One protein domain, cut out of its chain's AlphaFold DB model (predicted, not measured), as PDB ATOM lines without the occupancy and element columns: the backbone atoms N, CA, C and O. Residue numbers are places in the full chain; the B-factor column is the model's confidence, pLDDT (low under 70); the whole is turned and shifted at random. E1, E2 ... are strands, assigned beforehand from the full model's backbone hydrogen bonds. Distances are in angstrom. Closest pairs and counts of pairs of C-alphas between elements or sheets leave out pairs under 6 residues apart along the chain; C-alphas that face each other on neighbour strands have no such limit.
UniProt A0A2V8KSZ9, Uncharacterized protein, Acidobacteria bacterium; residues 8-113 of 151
ATOM      1  N   LEU A   8     154.369 133.710  90.212       96.38
ATOM      2  CA  LEU A   8     154.478 133.249  88.840       96.38
ATOM      3  C   LEU A   8     153.258 132.386  88.521       96.38
ATOM      4  O   LEU A   8     152.926 131.465  89.260       96.38
ATOM      5  N   VAL A   9     152.599 132.691  87.407       97.44
ATOM      6  CA  VAL A   9     151.432 131.951  86.925       97.44
ATOM      7  C   VAL A   9     151.796 131.303  85.601       97.44
ATOM      8  O   VAL A   9     152.287 131.990  84.702       97.44
ATOM      9  N   ILE A  10     151.551 130.001  85.494       95.62
ATOM     10  CA  ILE A  10     151.843 129.181  84.320       95.62
ATOM     11  C   ILE A  10     150.546 128.543  83.836       95.62
ATOM     12  O   ILE A  10     149.777 128.011  84.631       95.62
ATOM     13  N   GLY A  11     150.304 128.605  82.529       93.75
ATOM     14  CA  GLY A  11     149.192 127.914  81.889       93.75
ATOM     15  C   GLY A  11     149.665 126.587  81.313       93.75
ATOM     16  O   GLY A  11     150.708 126.537  80.664       93.75
ATOM     17  N   LEU A  12     148.897 125.530  81.541       90.44
ATOM     18  CA  LEU A  12     149.091 124.212  80.955       90.44
ATOM     19  C   LEU A  12     147.882 123.870  80.092       90.44
ATOM     20  O   LEU A  12     146.736 123.988  80.529       90.44
ATOM     21  N   ASN A  13     148.152 123.436  78.867       88.44
ATOM     22  CA  ASN A  13     147.128 122.951  77.953       88.44
ATOM     23  C   ASN A  13     146.858 121.466  78.209       88.44
ATOM     24  O   ASN A  13     147.733 120.738  78.670       88.44
ATOM     25  N   SER A  14     145.653 121.013  77.882       76.88
ATOM     26  CA  SER A  14     145.201 119.634  78.116       76.88
ATOM     27  C   SER A  14     146.027 118.542  77.415       76.88
ATOM     28  O   SER A  14     146.045 117.409  77.888       76.88
ATOM     29  N   ASN A  15     146.763 118.875  76.353       68.94
ATOM     30  CA  ASN A  15     147.684 117.984  75.637       68.94
ATOM     31  C   ASN A  15     149.108 117.990  76.212       68.94
ATOM     32  O   ASN A  15     150.048 117.553  75.551       68.94
ATOM     33  N   PHE A  16     149.323 118.539  77.408       58.22
ATOM     34  CA  PHE A  16     150.657 118.565  77.999       58.22
ATOM     35  C   PHE A  16     151.198 117.134  78.170       58.22
ATOM     36  O   PHE A  16     150.685 116.363  78.982       58.22
ATOM     37  N   GLY A  17     152.240 116.793  77.403       54.47
ATOM     38  CA  GLY A  17     152.849 115.459  77.378       54.47
ATOM     39  C   GLY A  17     152.350 114.521  76.269       54.47
ATOM     40  O   GLY A  17     152.789 113.375  76.239       54.47
ATOM     41  N   SER A  18     151.475 114.980  75.364       58.25
ATOM     42  CA  SER A  18     151.059 114.245  74.162       58.25
ATOM     43  C   SER A  18     151.228 115.101  72.905       58.25
ATOM     44  O   SER A  18     150.799 116.254  72.880       58.25
ATOM     45  N   ASP A  19     151.786 114.519  71.842       61.50
ATOM     46  CA  ASP A  19     151.891 115.184  70.533       61.50
ATOM     47  C   ASP A  19     150.548 115.223  69.780       61.50
ATOM     48  O   ASP A  19     150.399 115.958  68.803       61.50
ATOM     49  N   GLU A  20     149.551 114.475  70.258       64.44
ATOM     50  CA  GLU A  20     148.211 114.450  69.679       64.44
ATOM     51  C   GLU A  20     147.436 115.753  69.980       64.44
ATOM     52  O   GLU A  20     147.448 116.255  71.116       64.44
ATOM     53  N   PRO A  21     146.755 116.336  68.976       63.22
ATOM     54  CA  PRO A  21     145.876 117.480  69.174       63.22
ATOM     55  C   PRO A  21     144.647 117.095  70.011       63.22
ATOM     56  O   PRO A  21     144.064 116.039  69.811       63.22
ATOM     57  N   ILE A  22     144.203 117.987  70.906       64.25
ATOM     58  CA  ILE A  22     142.945 117.800  71.651       64.25
ATOM     59  C   ILE A  22     141.768 117.899  70.684       64.25
ATOM     60  O   ILE A  22     141.482 118.998  70.187       64.25
ATOM     61  N   THR A  23     141.077 116.785  70.463       64.94
ATOM     62  CA  THR A  23     139.852 116.745  69.660       64.94
ATOM     63  C   THR A  23     138.604 116.823  70.539       64.94
ATOM     64  O   THR A  23     138.662 116.636  71.756       64.94
ATOM     65  N   VAL A  24     137.449 117.105  69.931       61.00
ATOM     66  CA  VAL A  24     136.147 117.103  70.633       61.00
ATOM     67  C   VAL A  24     135.806 115.729  71.242       61.00
ATOM     68  O   VAL A  24     135.070 115.667  72.226       61.00
ATOM     69  N   GLU A  25     136.346 114.636  70.695       62.75
ATOM     70  CA  GLU A  25     136.076 113.264  71.150       62.75
ATOM     71  C   GLU A  25     136.885 112.883  72.407       62.75
ATOM     72  O   GLU A  25     136.447 112.041  73.196       62.75
ATOM     73  N   ASP A  26     137.998 113.576  72.679       62.41
ATOM     74  CA  ASP A  26     138.895 113.319  73.813       62.41
ATOM     75  C   ASP A  26     138.399 113.948  75.122       62.41
ATOM     76  O   ASP A  26     139.086 114.749  75.765       62.41
ATOM     77  N   THR A  27     137.195 113.575  75.548       56.16
ATOM     78  CA  THR A  27     136.546 114.112  76.758       56.16
ATOM     79  C   THR A  27     137.373 113.936  78.039       56.16
ATOM     80  O   THR A  27     137.406 114.854  78.854       56.16
ATOM     81  N   GLU A  28     138.138 112.845  78.186       58.31
ATOM     82  CA  GLU A  28     139.079 112.658  79.311       58.31
ATOM     83  C   GLU A  28     140.276 113.633  79.285       58.31
ATOM     84  O   GLU A  28     140.913 113.886  80.312       58.31
ATOM     85  N   SER A  29     140.622 114.188  78.118       57.69
ATOM     86  CA  SER A  29     141.701 115.174  77.978       57.69
ATOM     87  C   SER A  29     141.236 116.595  78.301       57.69
ATOM     88  O   SER A  29     142.023 117.379  78.828       57.69
ATOM     89  N   LEU A  30     139.953 116.914  78.079       56.66
ATOM     90  CA  LEU A  30     139.374 118.249  78.294       56.66
ATOM     91  C   LEU A  30     139.465 118.729  79.754       56.66
ATOM     92  O   LEU A  30     139.331 119.923  80.018       56.66
ATOM     93  N   GLU A  31     139.753 117.828  80.696       63.25
ATOM     94  CA  GLU A  31     139.934 118.132  82.121       63.25
ATOM     95  C   GLU A  31     141.395 118.398  82.529       63.25
ATOM     96  O   GLU A  31     141.670 118.718  83.690       63.25
ATOM     97  N   LYS A  32     142.353 118.253  81.603       72.00
ATOM     98  CA  LYS A  32     143.794 118.301  81.912       72.00
ATOM     99  C   LYS A  32     144.413 119.692  81.816       72.00
ATOM    100  O   LYS A  32     145.548 119.876  82.259       72.00
ATOM    101  N   GLY A  33     143.706 120.666  81.243       89.50
ATOM    102  CA  GLY A  33     144.180 122.043  81.249       89.50
ATOM    103  C   GLY A  33     144.231 122.582  82.680       89.50
ATOM    104  O   GLY A  33     143.395 122.255  83.525       89.50
ATOM    105  N   ALA A  34     145.250 123.383  82.974       94.44
ATOM    106  CA  ALA A  34     145.455 123.892  84.320       94.44
ATOM    107  C   ALA A  34     146.100 125.275  84.331       94.44
ATOM    108  O   ALA A  34     146.875 125.636  83.448       94.44
ATOM    109  N   ILE A  35     145.832 126.024  85.393       97.06
ATOM    110  CA  ILE A  35     146.636 127.172  85.796       97.06
ATOM    111  C   ILE A  35     147.399 126.772  87.055       97.06
ATOM    112  O   ILE A  35     146.805 126.390  88.064       97.06
ATOM    113  N   LEU A  36     148.724 126.860  86.987       96.69
ATOM    114  CA  LEU A  36     149.614 126.645  88.119       96.69
ATOM    115  C   LEU A  36     150.078 127.988  88.667       96.69
ATOM    116  O   LEU A  36     150.479 128.876  87.911       96.69
ATOM    117  N   ILE A  37     150.070 128.107  89.987       97.88
ATOM    118  CA  ILE A  37     150.492 129.300  90.708       97.88
ATOM    119  C   ILE A  37     151.679 128.905  91.582       97.88
ATOM    120  O   ILE A  37     151.581 127.988  92.397       97.88
ATOM    121  N   PHE A  38     152.790 129.609  91.419       97.69
ATOM    122  CA  PHE A  38     154.034 129.450  92.172       97.69
ATOM    123  C   PHE A  38     154.414 130.776  92.824       97.69
ATOM    124  O   PHE A  38     153.950 131.837  92.389       97.69
ATOM    125  N   ASN A  39     155.301 130.744  93.819       96.81
ATOM    126  CA  ASN A  39     155.984 131.973  94.201       96.81
ATOM    127  C   ASN A  39     157.019 132.319  93.126       96.81
ATOM    128  O   ASN A  39     157.648 131.453  92.521       96.81
ATOM    129  N   ARG A  40     157.220 133.612  92.896       95.44
ATOM    130  CA  ARG A  40     158.143 134.137  91.882       95.44
ATOM    131  C   ARG A  40     159.596 133.720  92.124       95.44
ATOM    132  O   ARG A  40     160.371 133.646  91.176       95.44
ATOM    133  N   THR A  41     159.951 133.498  93.384       95.12
ATOM    134  CA  THR A  41     161.301 133.152  93.843       95.12
ATOM    135  C   THR A  41     161.480 131.662  94.117       95.12
ATOM    136  O   THR A  41     162.543 131.266  94.593       95.12
ATOM    137  N   ASP A  42     160.458 130.840  93.870       95.56
ATOM    138  CA  ASP A  42     160.615 129.397  93.982       95.56
ATOM    139  C   ASP A  42     161.675 128.903  92.981       95.56
ATOM    140  O   ASP A  42     161.819 129.434  91.878       95.56
ATOM    141  N   SER A  43     162.430 127.875  93.365       94.25
ATOM    142  CA  SER A  43     163.490 127.304  92.532       94.25
ATOM    143  C   SER A  43     163.549 125.786  92.674       94.25
ATOM    144  O   SER A  43     163.253 125.233  93.732       94.25
ATOM    145  N   GLY A  44     163.938 125.102  91.597       93.12
ATOM    146  CA  GLY A  44     163.976 123.641  91.554       93.12
ATOM    147  C   GLY A  44     162.589 123.003  91.409       93.12
ATOM    148  O   GLY A  44     161.670 123.592  90.844       93.12
ATOM    149  N   ASN A  45     162.452 121.769  91.896       93.69
ATOM    150  CA  ASN A  45     161.220 120.983  91.803       93.69
ATOM    151  C   ASN A  45     160.289 121.260  92.996       93.69
ATOM    152  O   ASN A  45     160.139 120.430  93.896       93.69
ATOM    153  N   VAL A  46     159.709 122.458  93.029       96.06
ATOM    154  CA  VAL A  46     158.722 122.837  94.045       96.06
ATOM    155  C   VAL A  46     157.305 122.485  93.601       96.06
ATOM    156  O   VAL A  46     156.972 122.501  92.416       96.06
ATOM    157  N   LYS A  47     156.433 122.199  94.568       95.00
ATOM    158  CA  LYS A  47     155.001 122.061  94.291       95.00
ATOM    159  C   LYS A  47     154.391 123.453  94.063       95.00
ATOM    160  O   LYS A  47     154.753 124.370  94.800       95.00
ATOM    161  N   PRO A  48     153.446 123.618  93.116       96.44
ATOM    162  CA  PRO A  48     152.678 124.853  93.006       96.44
ATOM    163  C   PRO A  48     151.955 125.147  94.324       96.44
ATOM    164  O   PRO A  48     151.437 124.231  94.968       96.44
ATOM    165  N   ARG A  49     151.866 126.423  94.703       95.88
ATOM    166  CA  ARG A  49     151.050 126.858  95.848       95.88
ATOM    167  C   ARG A  49     149.549 126.800  95.556       95.88
ATOM    168  O   ARG A  49     148.760 126.721  96.490       95.88
ATOM    169  N   GLY A  50     149.168 126.847  94.280       96.31
ATOM    170  CA  GLY A  50     147.786 126.735  93.824       96.31
ATOM    171  C   GLY A  50     147.711 126.066  92.457       96.31
ATOM    172  O   GLY A  50     148.579 126.275  91.606       96.31
ATOM    173  N   VAL A  51     146.684 125.240  92.260       97.12
ATOM    174  CA  VAL A  51     146.414 124.546  90.998       97.12
ATOM    175  C   VAL A  51     144.934 124.678  90.680       97.12
ATOM    176  O   VAL A  51     144.107 124.072  91.354       97.12
ATOM    177  N   ILE A  52     144.596 125.432  89.639       97.44
ATOM    178  CA  ILE A  52     143.225 125.549  89.132       97.44
ATOM    179  C   ILE A  52     143.092 124.592  87.954       97.44
ATOM    180  O   ILE A  52     143.787 124.763  86.953       97.44
ATOM    181  N   ARG A  53     142.247 123.569  88.081       93.81
ATOM    182  CA  ARG A  53     142.042 122.543  87.046       93.81
ATOM    183  C   ARG A  53     140.734 121.798  87.260       93.81
ATOM    184  O   ARG A  53     140.270 121.714  88.391       93.81
ATOM    185  N   GLY A  54     140.235 121.158  86.209       90.12
ATOM    186  CA  GLY A  54     139.036 120.325  86.252       90.12
ATOM    187  C   GLY A  54     137.842 120.940  85.516       90.12
ATOM    188  O   GLY A  54     137.930 122.074  85.023       90.12
ATOM    189  N   PRO A  55     136.726 120.200  85.411       89.50
ATOM    190  CA  PRO A  55     135.598 120.554  84.548       89.50
ATOM    191  C   PRO A  55     134.981 121.924  84.822       89.50
ATOM    192  O   PRO A  55     134.662 122.659  83.887       89.50
ATOM    193  N   LYS A  56     134.822 122.309  86.095       93.69
ATOM    194  CA  LYS A  56     134.221 123.595  86.473       93.69
ATOM    195  C   LYS A  56     135.117 124.760  86.103       93.69
ATOM    196  O   LYS A  56     134.592 125.825  85.784       93.69
ATOM    197  N   SER A  57     136.437 124.570  86.113       94.50
ATOM    198  CA  SER A  57     137.371 125.602  85.654       94.50
ATOM    199  C   SER A  57     137.172 125.939  84.173       94.50
ATOM    200  O   SER A  57     137.355 127.086  83.776       94.50
ATOM    201  N   GLY A  58     136.764 124.968  83.349       91.69
ATOM    202  CA  GLY A  58     136.644 125.135  81.899       91.69
ATOM    203  C   GLY A  58     137.987 125.344  81.188       91.69
ATOM    204  O   GLY A  58     138.011 125.748  80.024       91.69
ATOM    205  N   ILE A  59     139.111 125.113  81.873       92.94
ATOM    206  CA  ILE A  59     140.449 125.277  81.312       92.94
ATOM    207  C   ILE A  59     140.769 124.048  80.464       92.94
ATOM    208  O   ILE A  59     141.173 123.009  80.971       92.94
ATOM    209  N   ILE A  60     140.615 124.190  79.151       89.94
ATOM    210  CA  ILE A  60     141.035 123.174  78.176       89.94
ATOM    211  C   ILE A  60     142.379 123.583  77.579       89.94
ATOM    212  O   ILE A  60     143.340 122.816  77.550       89.94
ATOM    213  N   ARG A  61     142.457 124.823  77.105       91.25
ATOM    214  CA  ARG A  61     143.619 125.386  76.428       91.25
ATOM    215  C   ARG A  61     143.691 126.869  76.728       91.25
ATOM    216  O   ARG A  61     142.658 127.526  76.800       91.25
ATOM    217  N   ILE A  62     144.904 127.379  76.858       93.69
ATOM    218  CA  ILE A  62     145.218 128.763  77.175       93.69
ATOM    219  C   ILE A  62     146.156 129.270  76.078       93.69
ATOM    220  O   ILE A  62     147.223 128.697  75.864       93.69
ATOM    221  N   ASN A  63     145.766 130.331  75.370       94.44
ATOM    222  CA  ASN A  63     146.661 130.988  74.408       94.44
ATOM    223  C   ASN A  63     147.555 132.015  75.115       94.44
ATOM    224  O   ASN A  63     148.777 131.945  75.043       94.44
ATOM    225  N   GLN A  64     146.937 132.957  75.829       96.38
ATOM    226  CA  GLN A  64     147.634 134.017  76.552       96.38
ATOM    227  C   GLN A  64     146.940 134.297  77.884       96.38
ATOM    228  O   GLN A  64     145.728 134.123  78.022       96.38
ATOM    229  N   MET A  65     147.711 134.781  78.857       96.88
ATOM    230  CA  MET A  65     147.187 135.299  80.118       96.88
ATOM    231  C   MET A  65     147.760 136.677  80.437       96.88
ATOM    232  O   MET A  65     148.851 137.036  79.989       96.88
ATOM    233  N   GLN A  66     147.027 137.431  81.247       97.38
ATOM    234  CA  GLN A  66     147.468 138.653  81.909       97.38
ATOM    235  C   GLN A  66     147.174 138.562  83.396       97.38
ATOM    236  O   GLN A  66     146.248 137.872  83.822       97.38
ATOM    237  N   LEU A  67     147.967 139.275  84.182       97.25
ATOM    238  CA  LEU A  67     147.771 139.387  85.618       97.25
ATOM    239  C   LEU A  67     147.309 140.804  85.941       97.25
ATOM    240  O   LEU A  67     147.786 141.761  85.331       97.25
ATOM    241  N   TYR A  68     146.409 140.934  86.912       96.88
ATOM    242  CA  TYR A  68     146.026 142.217  87.492       96.88
ATOM    243  C   TYR A  68     146.411 142.234  88.979       96.88
ATOM    244  O   TYR A  68     145.620 141.803  89.826       96.88
ATOM    245  N   PRO A  69     147.634 142.699  89.306       96.19
ATOM    246  CA  PRO A  69     148.204 142.600  90.650       96.19
ATOM    247  C   PRO A  69     147.366 143.241  91.753       96.19
ATOM    248  O   PRO A  69     147.269 142.691  92.848       96.19
ATOM    249  N   GLN A  70     146.735 144.384  91.472       94.75
ATOM    250  CA  GLN A  70     146.012 145.188  92.462       94.75
ATOM    251  C   GLN A  70     144.836 144.426  93.085       94.75
ATOM    252  O   GLN A  70     144.538 144.615  94.261       94.75
ATOM    253  N   LYS A  71     144.196 143.540  92.312       95.44
ATOM    254  CA  LYS A  71     143.108 142.668  92.781       95.44
ATOM    255  C   LYS A  71     143.477 141.187  92.802       95.44
ATOM    256  O   LYS A  71     142.602 140.353  93.019       95.44
ATOM    257  N   LYS A  72     144.751 140.852  92.581       97.00
ATOM    258  CA  LYS A  72     145.239 139.468  92.547       97.00
ATOM    259  C   LYS A  72     144.458 138.587  91.566       97.00
ATOM    260  O   LYS A  72     144.005 137.500  91.934       97.00
ATOM    261  N   LEU A  73     144.243 139.083  90.343       97.50
ATOM    262  CA  LEU A  73     143.464 138.383  89.317       97.50
ATOM    263  C   LEU A  73     144.338 137.823  88.196       97.50
ATOM    264  O   LEU A  73     145.332 138.426  87.792       97.50
ATOM    265  N   ILE A  74     143.901 136.690  87.658       98.06
ATOM    266  CA  ILE A  74     144.457 136.003  86.493       98.06
ATOM    267  C   ILE A  74     143.405 136.077  85.395       98.06
ATOM    268  O   ILE A  74     142.303 135.571  85.577       98.06
ATOM    269  N   VAL A  75     143.734 136.688  84.263       98.00
ATOM    270  CA  VAL A  75     142.840 136.840  83.112       98.00
ATOM    271  C   VAL A  75     143.384 135.999  81.964       98.00
ATOM    272  O   VAL A  75     144.479 136.268  81.479       98.00
ATOM    273  N   GLY A  76     142.644 134.978  81.534       97.50
ATOM    274  CA  GLY A  76     143.090 134.011  80.530       97.50
ATOM    275  C   GLY A  76     142.210 133.968  79.285       97.50
ATOM    276  O   GLY A  76     140.985 133.894  79.381       97.50
ATOM    277  N   ALA A  77     142.851 133.975  78.117       97.56
ATOM    278  CA  ALA A  77     142.232 133.743  76.817       97.56
ATOM    279  C   ALA A  77     142.124 132.236  76.548       97.56
ATOM    280  O   ALA A  77     143.137 131.573  76.297       97.56
ATOM    281  N   MET A  78     140.894 131.715  76.586       96.12
ATOM    282  CA  MET A  78     140.574 130.301  76.392       96.12
ATOM    283  C   MET A  78     140.017 130.096  74.976       96.12
ATOM    284  O   MET A  78     138.835 130.344  74.738       96.12
ATOM    285  N   PRO A  79     140.833 129.672  73.998       94.19
ATOM    286  CA  PRO A  79     140.397 129.481  72.614       94.19
ATOM    287  C   PRO A  79     139.575 128.207  72.376       94.19
ATOM    288  O   PRO A  79     139.280 127.906  71.223       94.19
ATOM    289  N   GLY A  80     139.287 127.419  73.414       90.62
ATOM    290  CA  GLY A  80     138.664 126.104  73.276       90.62
ATOM    291  C   GLY A  80     139.526 125.087  72.516       90.62
ATOM    292  O   GLY A  80     140.751 125.241  72.380       90.62
ATOM    293  N   VAL A  81     138.864 124.039  72.025       85.75
ATOM    294  CA  VAL A  81     139.478 122.934  71.274       85.75
ATOM    295  C   VAL A  81     140.146 123.409  69.972       85.75
ATOM    296  O   VAL A  81     139.846 124.485  69.428       85.75
ATOM    297  N   ILE A  82     141.156 122.670  69.510       80.62
ATOM    298  CA  ILE A  82     142.001 123.116  68.392       80.62
ATOM    299  C   ILE A  82     141.303 122.947  67.037       80.62
ATOM    300  O   ILE A  82     141.366 123.868  66.218       80.62
ATOM    301  N   ASP A  83     140.593 121.835  66.866       81.50
ATOM    302  CA  ASP A  83     139.895 121.370  65.662       81.50
ATOM    303  C   ASP A  83     138.631 122.178  65.325       81.50
ATOM    304  O   ASP A  83     138.319 122.387  64.153       81.50
ATOM    305  N   SER A  84     137.939 122.721  66.327       86.31
ATOM    306  CA  SER A  84     136.771 123.570  66.090       86.31
ATOM    307  C   SER A  84     137.164 124.973  65.627       86.31
ATOM    308  O   SER A  84     137.987 125.663  66.242       86.31
ATOM    309  N   MET A  85     136.553 125.447  64.539       87.56
ATOM    310  CA  MET A  85     136.771 126.813  64.069       87.56
ATOM    311  C   MET A  85     136.217 127.844  65.053       87.56
ATOM    312  O   MET A  85     136.955 128.764  65.404       87.56
ATOM    313  N   GLU A  86     134.994 127.656  65.537       92.06
ATOM    314  CA  GLU A  86     134.299 128.536  66.483       92.06
ATOM    315  C   GLU A  86     133.797 127.691  67.666       92.06
ATOM    316  O   GLU A  86     132.643 127.273  67.680       92.06
ATOM    317  N   PRO A  87     134.677 127.336  68.621       89.69
ATOM    318  CA  PRO A  87     134.306 126.429  69.700       89.69
ATOM    319  C   PRO A  87     133.382 127.098  70.720       89.69
ATOM    320  O   PRO A  87     133.744 128.118  71.304       89.69
ATOM    321  N   ASP A  88     132.269 126.444  71.056       88.75
ATOM    322  CA  ASP A  88     131.364 126.867  72.141       88.75
ATOM    323  C   ASP A  88     132.064 126.929  73.511       88.75
ATOM    324  O   ASP A  88     131.658 127.649  74.426       88.75
ATOM    325  N   SER A  89     133.156 126.176  73.656       89.12
ATOM    326  CA  SER A  89     133.998 126.165  74.848       89.12
ATOM    327  C   SER A  89     134.989 127.336  74.907       89.12
ATOM    328  O   SER A  89     135.801 127.374  75.830       89.12
ATOM    329  N   ALA A  90     134.989 128.261  73.938       95.12
ATOM    330  CA  ALA A  90     135.828 129.454  73.983       95.12
ATOM    331  C   ALA A  90     135.266 130.516  74.935       95.12
ATOM    332  O   ALA A  90     134.060 130.753  75.024       95.12
ATOM    333  N   PHE A  91     136.158 131.184  75.662       97.31
ATOM    334  CA  PHE A  91     135.810 132.295  76.543       97.31
ATOM    335  C   PHE A  91     137.052 133.077  76.981       97.31
ATOM    336  O   PHE A  91     138.187 132.627  76.846       97.31
ATOM    337  N   LEU A  92     136.835 134.250  77.567       97.75
ATOM    338  CA  LEU A  92     137.791 134.851  78.491       97.75
ATOM    339  C   LEU A  92     137.393 134.476  79.918       97.75
ATOM    340  O   LEU A  92     136.246 134.710  80.306       97.75
ATOM    341  N   GLY A  93     138.313 133.905  80.688       97.38
ATOM    342  CA  GLY A  93     138.092 133.559  82.091       97.38
ATOM    343  C   GLY A  93     138.922 134.423  83.031       97.38
ATOM    344  O   GLY A  93     140.047 134.803  82.697       97.38
ATOM    345  N   VAL A  94     138.370 134.724  84.205       97.88
ATOM    346  CA  VAL A  94     139.063 135.446  85.275       97.88
ATOM    347  C   VAL A  94     139.037 134.629  86.562       97.88
ATOM    348  O   VAL A  94     137.965 134.301  87.063       97.88
ATOM    349  N   TRP A  95     140.210 134.353  87.121       98.12
ATOM    350  CA  TRP A  95     140.412 133.684  88.411       98.12
ATOM    351  C   TRP A  95     141.208 134.586  89.352       98.12
ATOM    352  O   TRP A  95     141.634 135.675  88.969       98.12
ATOM    353  N   SER A  96     141.423 134.146  90.586       97.44
ATOM    354  CA  SER A  96     142.289 134.806  91.560       97.44
ATOM    355  C   SER A  96     143.515 133.969  91.909       97.44
ATOM    356  O   SER A  96     143.550 132.762  91.693       97.44
ATOM    357  N   TYR A  97     144.526 134.627  92.474       97.06
ATOM    358  CA  TYR A  97     145.764 134.000  92.943       97.06
ATOM    359  C   TYR A  97     145.546 132.984  94.072       97.06
ATOM    360  O   TYR A  97     146.402 132.128  94.292       97.06
ATOM    361  N   ASP A  98     144.426 133.099  94.786       96.75
ATOM    362  CA  ASP A  98     144.077 132.236  95.917       96.75
ATOM    363  C   ASP A  98     143.113 131.096  95.520       96.75
ATOM    364  O   ASP A  98     142.771 130.262  96.360       96.75
ATOM    365  N   ASP A  99     142.672 131.031  94.255       97.69
ATOM    366  CA  ASP A  99     141.807 129.945  93.781       97.69
ATOM    367  C   ASP A  99     142.611 128.631  93.658       97.69
ATOM    368  O   ASP A  99     143.755 128.609  93.197       97.69
ATOM    369  N   ASN A 100     142.007 127.511  94.072       97.56
ATOM    370  CA  ASN A 100     142.647 126.194  94.074       97.56
ATOM    371  C   ASN A 100     141.614 125.069  93.898       97.56
ATOM    372  O   ASN A 100     140.570 125.072  94.547       97.56
ATOM    373  N   GLY A 101     141.930 124.081  93.064       95.75
ATOM    374  CA  GLY A 101     141.067 122.955  92.715       95.75
ATOM    375  C   GLY A 101     140.171 123.210  91.498       95.75
ATOM    376  O   GLY A 101     140.477 124.028  90.628       95.75
ATOM    377  N   ASP A 102     139.058 122.476  91.449       95.50
ATOM    378  CA  ASP A 102     138.049 122.562  90.390       95.50
ATOM    379  C   ASP A 102     137.050 123.691  90.670       95.50
ATOM    380  O   ASP A 102     135.963 123.480  91.217       95.50
ATOM    381  N   ILE A 103     137.470 124.919  90.357       96.38
ATOM    382  CA  ILE A 103     136.723 126.148  90.643       96.38
ATOM    383  C   ILE A 103     136.428 126.907  89.339       96.38
ATOM    384  O   ILE A 103     137.343 127.116  88.535       96.38
ATOM    385  N   PRO A 104     135.173 127.351  89.119       96.94
ATOM    386  CA  PRO A 104     134.821 128.148  87.952       96.94
ATOM    387  C   PRO A 104     135.456 129.542  87.981       96.94
ATOM    388  O   PRO A 104     135.750 130.067  89.057       96.94
ATOM    389  N   PRO A 105     135.639 130.185  86.815       97.31
ATOM    390  CA  PRO A 105     136.110 131.561  86.778       97.31
ATOM    391  C   PRO A 105     135.133 132.486  87.515       97.31
ATOM    392  O   PRO A 105     133.916 132.386  87.350       97.31
ATOM    393  N   LYS A 106     135.674 133.431  88.289       96.44
ATOM    394  CA  LYS A 106     134.910 134.486  88.975       96.44
ATOM    395  C   LYS A 106     134.170 135.383  87.983       96.44
ATOM    396  O   LYS A 106     133.060 135.823  88.265       96.44
ATOM    397  N   TRP A 107     134.772 135.617  86.815       96.56
ATOM    398  CA  TRP A 107     134.135 136.304  85.692       96.56
ATOM    399  C   TRP A 107     134.423 135.591  84.378       96.56
ATOM    400  O   TRP A 107     135.528 135.096  84.152       96.56
ATOM    401  N   LYS A 108     133.425 135.571  83.492       95.88
ATOM    402  CA  LYS A 108     133.499 134.913  82.188       95.88
ATOM    403  C   LYS A 108     132.927 135.818  81.101       95.88
ATOM    404  O   LYS A 108     131.788 136.260  81.216       95.88
ATOM    405  N   ILE A 109     133.682 136.017  80.021       97.25
ATOM    406  CA  ILE A 109     133.163 136.540  78.749       97.25
ATOM    407  C   ILE A 109     133.045 135.344  77.798       97.25
ATOM    408  O   ILE A 109     134.060 134.913  77.248       97.25
ATOM    409  N   PRO A 110     131.856 134.737  77.650       96.88
ATOM    410  CA  PRO A 110     131.674 133.565  76.793       96.88
ATOM    411  C   PRO A 110     131.790 133.929  75.310       96.88
ATOM    412  O   PRO A 110     131.421 135.038  74.928       96.88
ATOM    413  N   ALA A 111     132.231 132.993  74.472       95.88
ATOM    414  CA  ALA A 111     132.028 133.080  73.030       95.88
ATOM    415  C   ALA A 111     130.550 132.827  72.702       95.88
ATOM    416  O   ALA A 111     130.028 131.756  72.996       95.88
ATOM    417  N   ASN A 112     129.848 133.842  72.193       95.50
ATOM    418  CA  ASN A 112     128.467 133.733  71.719       95.50
ATOM    419  C   ASN A 112     128.063 134.962  70.888       95.50
ATOM    420  O   ASN A 112     128.800 135.942  70.766       95.50
ATOM    421  N   ASP A 113     126.829 134.950  70.387       94.62
ATOM    422  CA  ASP A 113     126.282 136.037  69.579       94.62
ATOM    423  C   ASP A 113     126.179 137.394  70.279       94.62
ATOM    424  O   ASP A 113     126.102 138.411  69.589       94.62
TER     425      ASP A 113
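AT A GLANCE: This is residues 8 to 113 of the 151 residues of an uncharacterized protein of Acidobacteria bacterium (UniProt A0A2V8KSZ9). Much of this domain is loop, round two small sheets set as a V: E4 E5 E6 E7 and E1 E2 E3, nearest at E1 and E4. Each is an antiparallel meander, every strand pairing with the one before. The 106 printed residues have seven named strands, E1 to E7, holding 36 residues, and no named helix: all strand, compact, radius of gyration of the C-alphas 13.6 A, spans 38 by 32 by 20 A.

HOW THE PARTS SIT: E5, residues 73 to 78, neighbours E4, residues 64 to 68 (N 66 to O 75, 2.8 A), and E6, residues 91 to 96 (N 76 to O 93, 2.9 A). Edge strand E7, residues 107 to 110, neighbours E6 (N 92 to O 109, 2.9 A). E2, residues 34 to 39, neighbours E1, residues 8 to 12 (N 10 to O 36, 2.9 A), and E3, residues 50 to 53 (N 35 to O 52, 2.9 A). The closest C-alphas of E1 and E4, Gly 11 and Met 65, are 7.9 A apart.

IN THESE COORDINATES: E2 and E6 are 16.5 A long. C-alpha 8 is at (154.478, 133.249, 88.840), C-alpha 110 at (131.674, 133.565, 76.793).

THE WHOLE: The printed part has no cut. Residues 13 to 33 and 79 to 90 are long links; pLDDT is under 70 at 15 to 31.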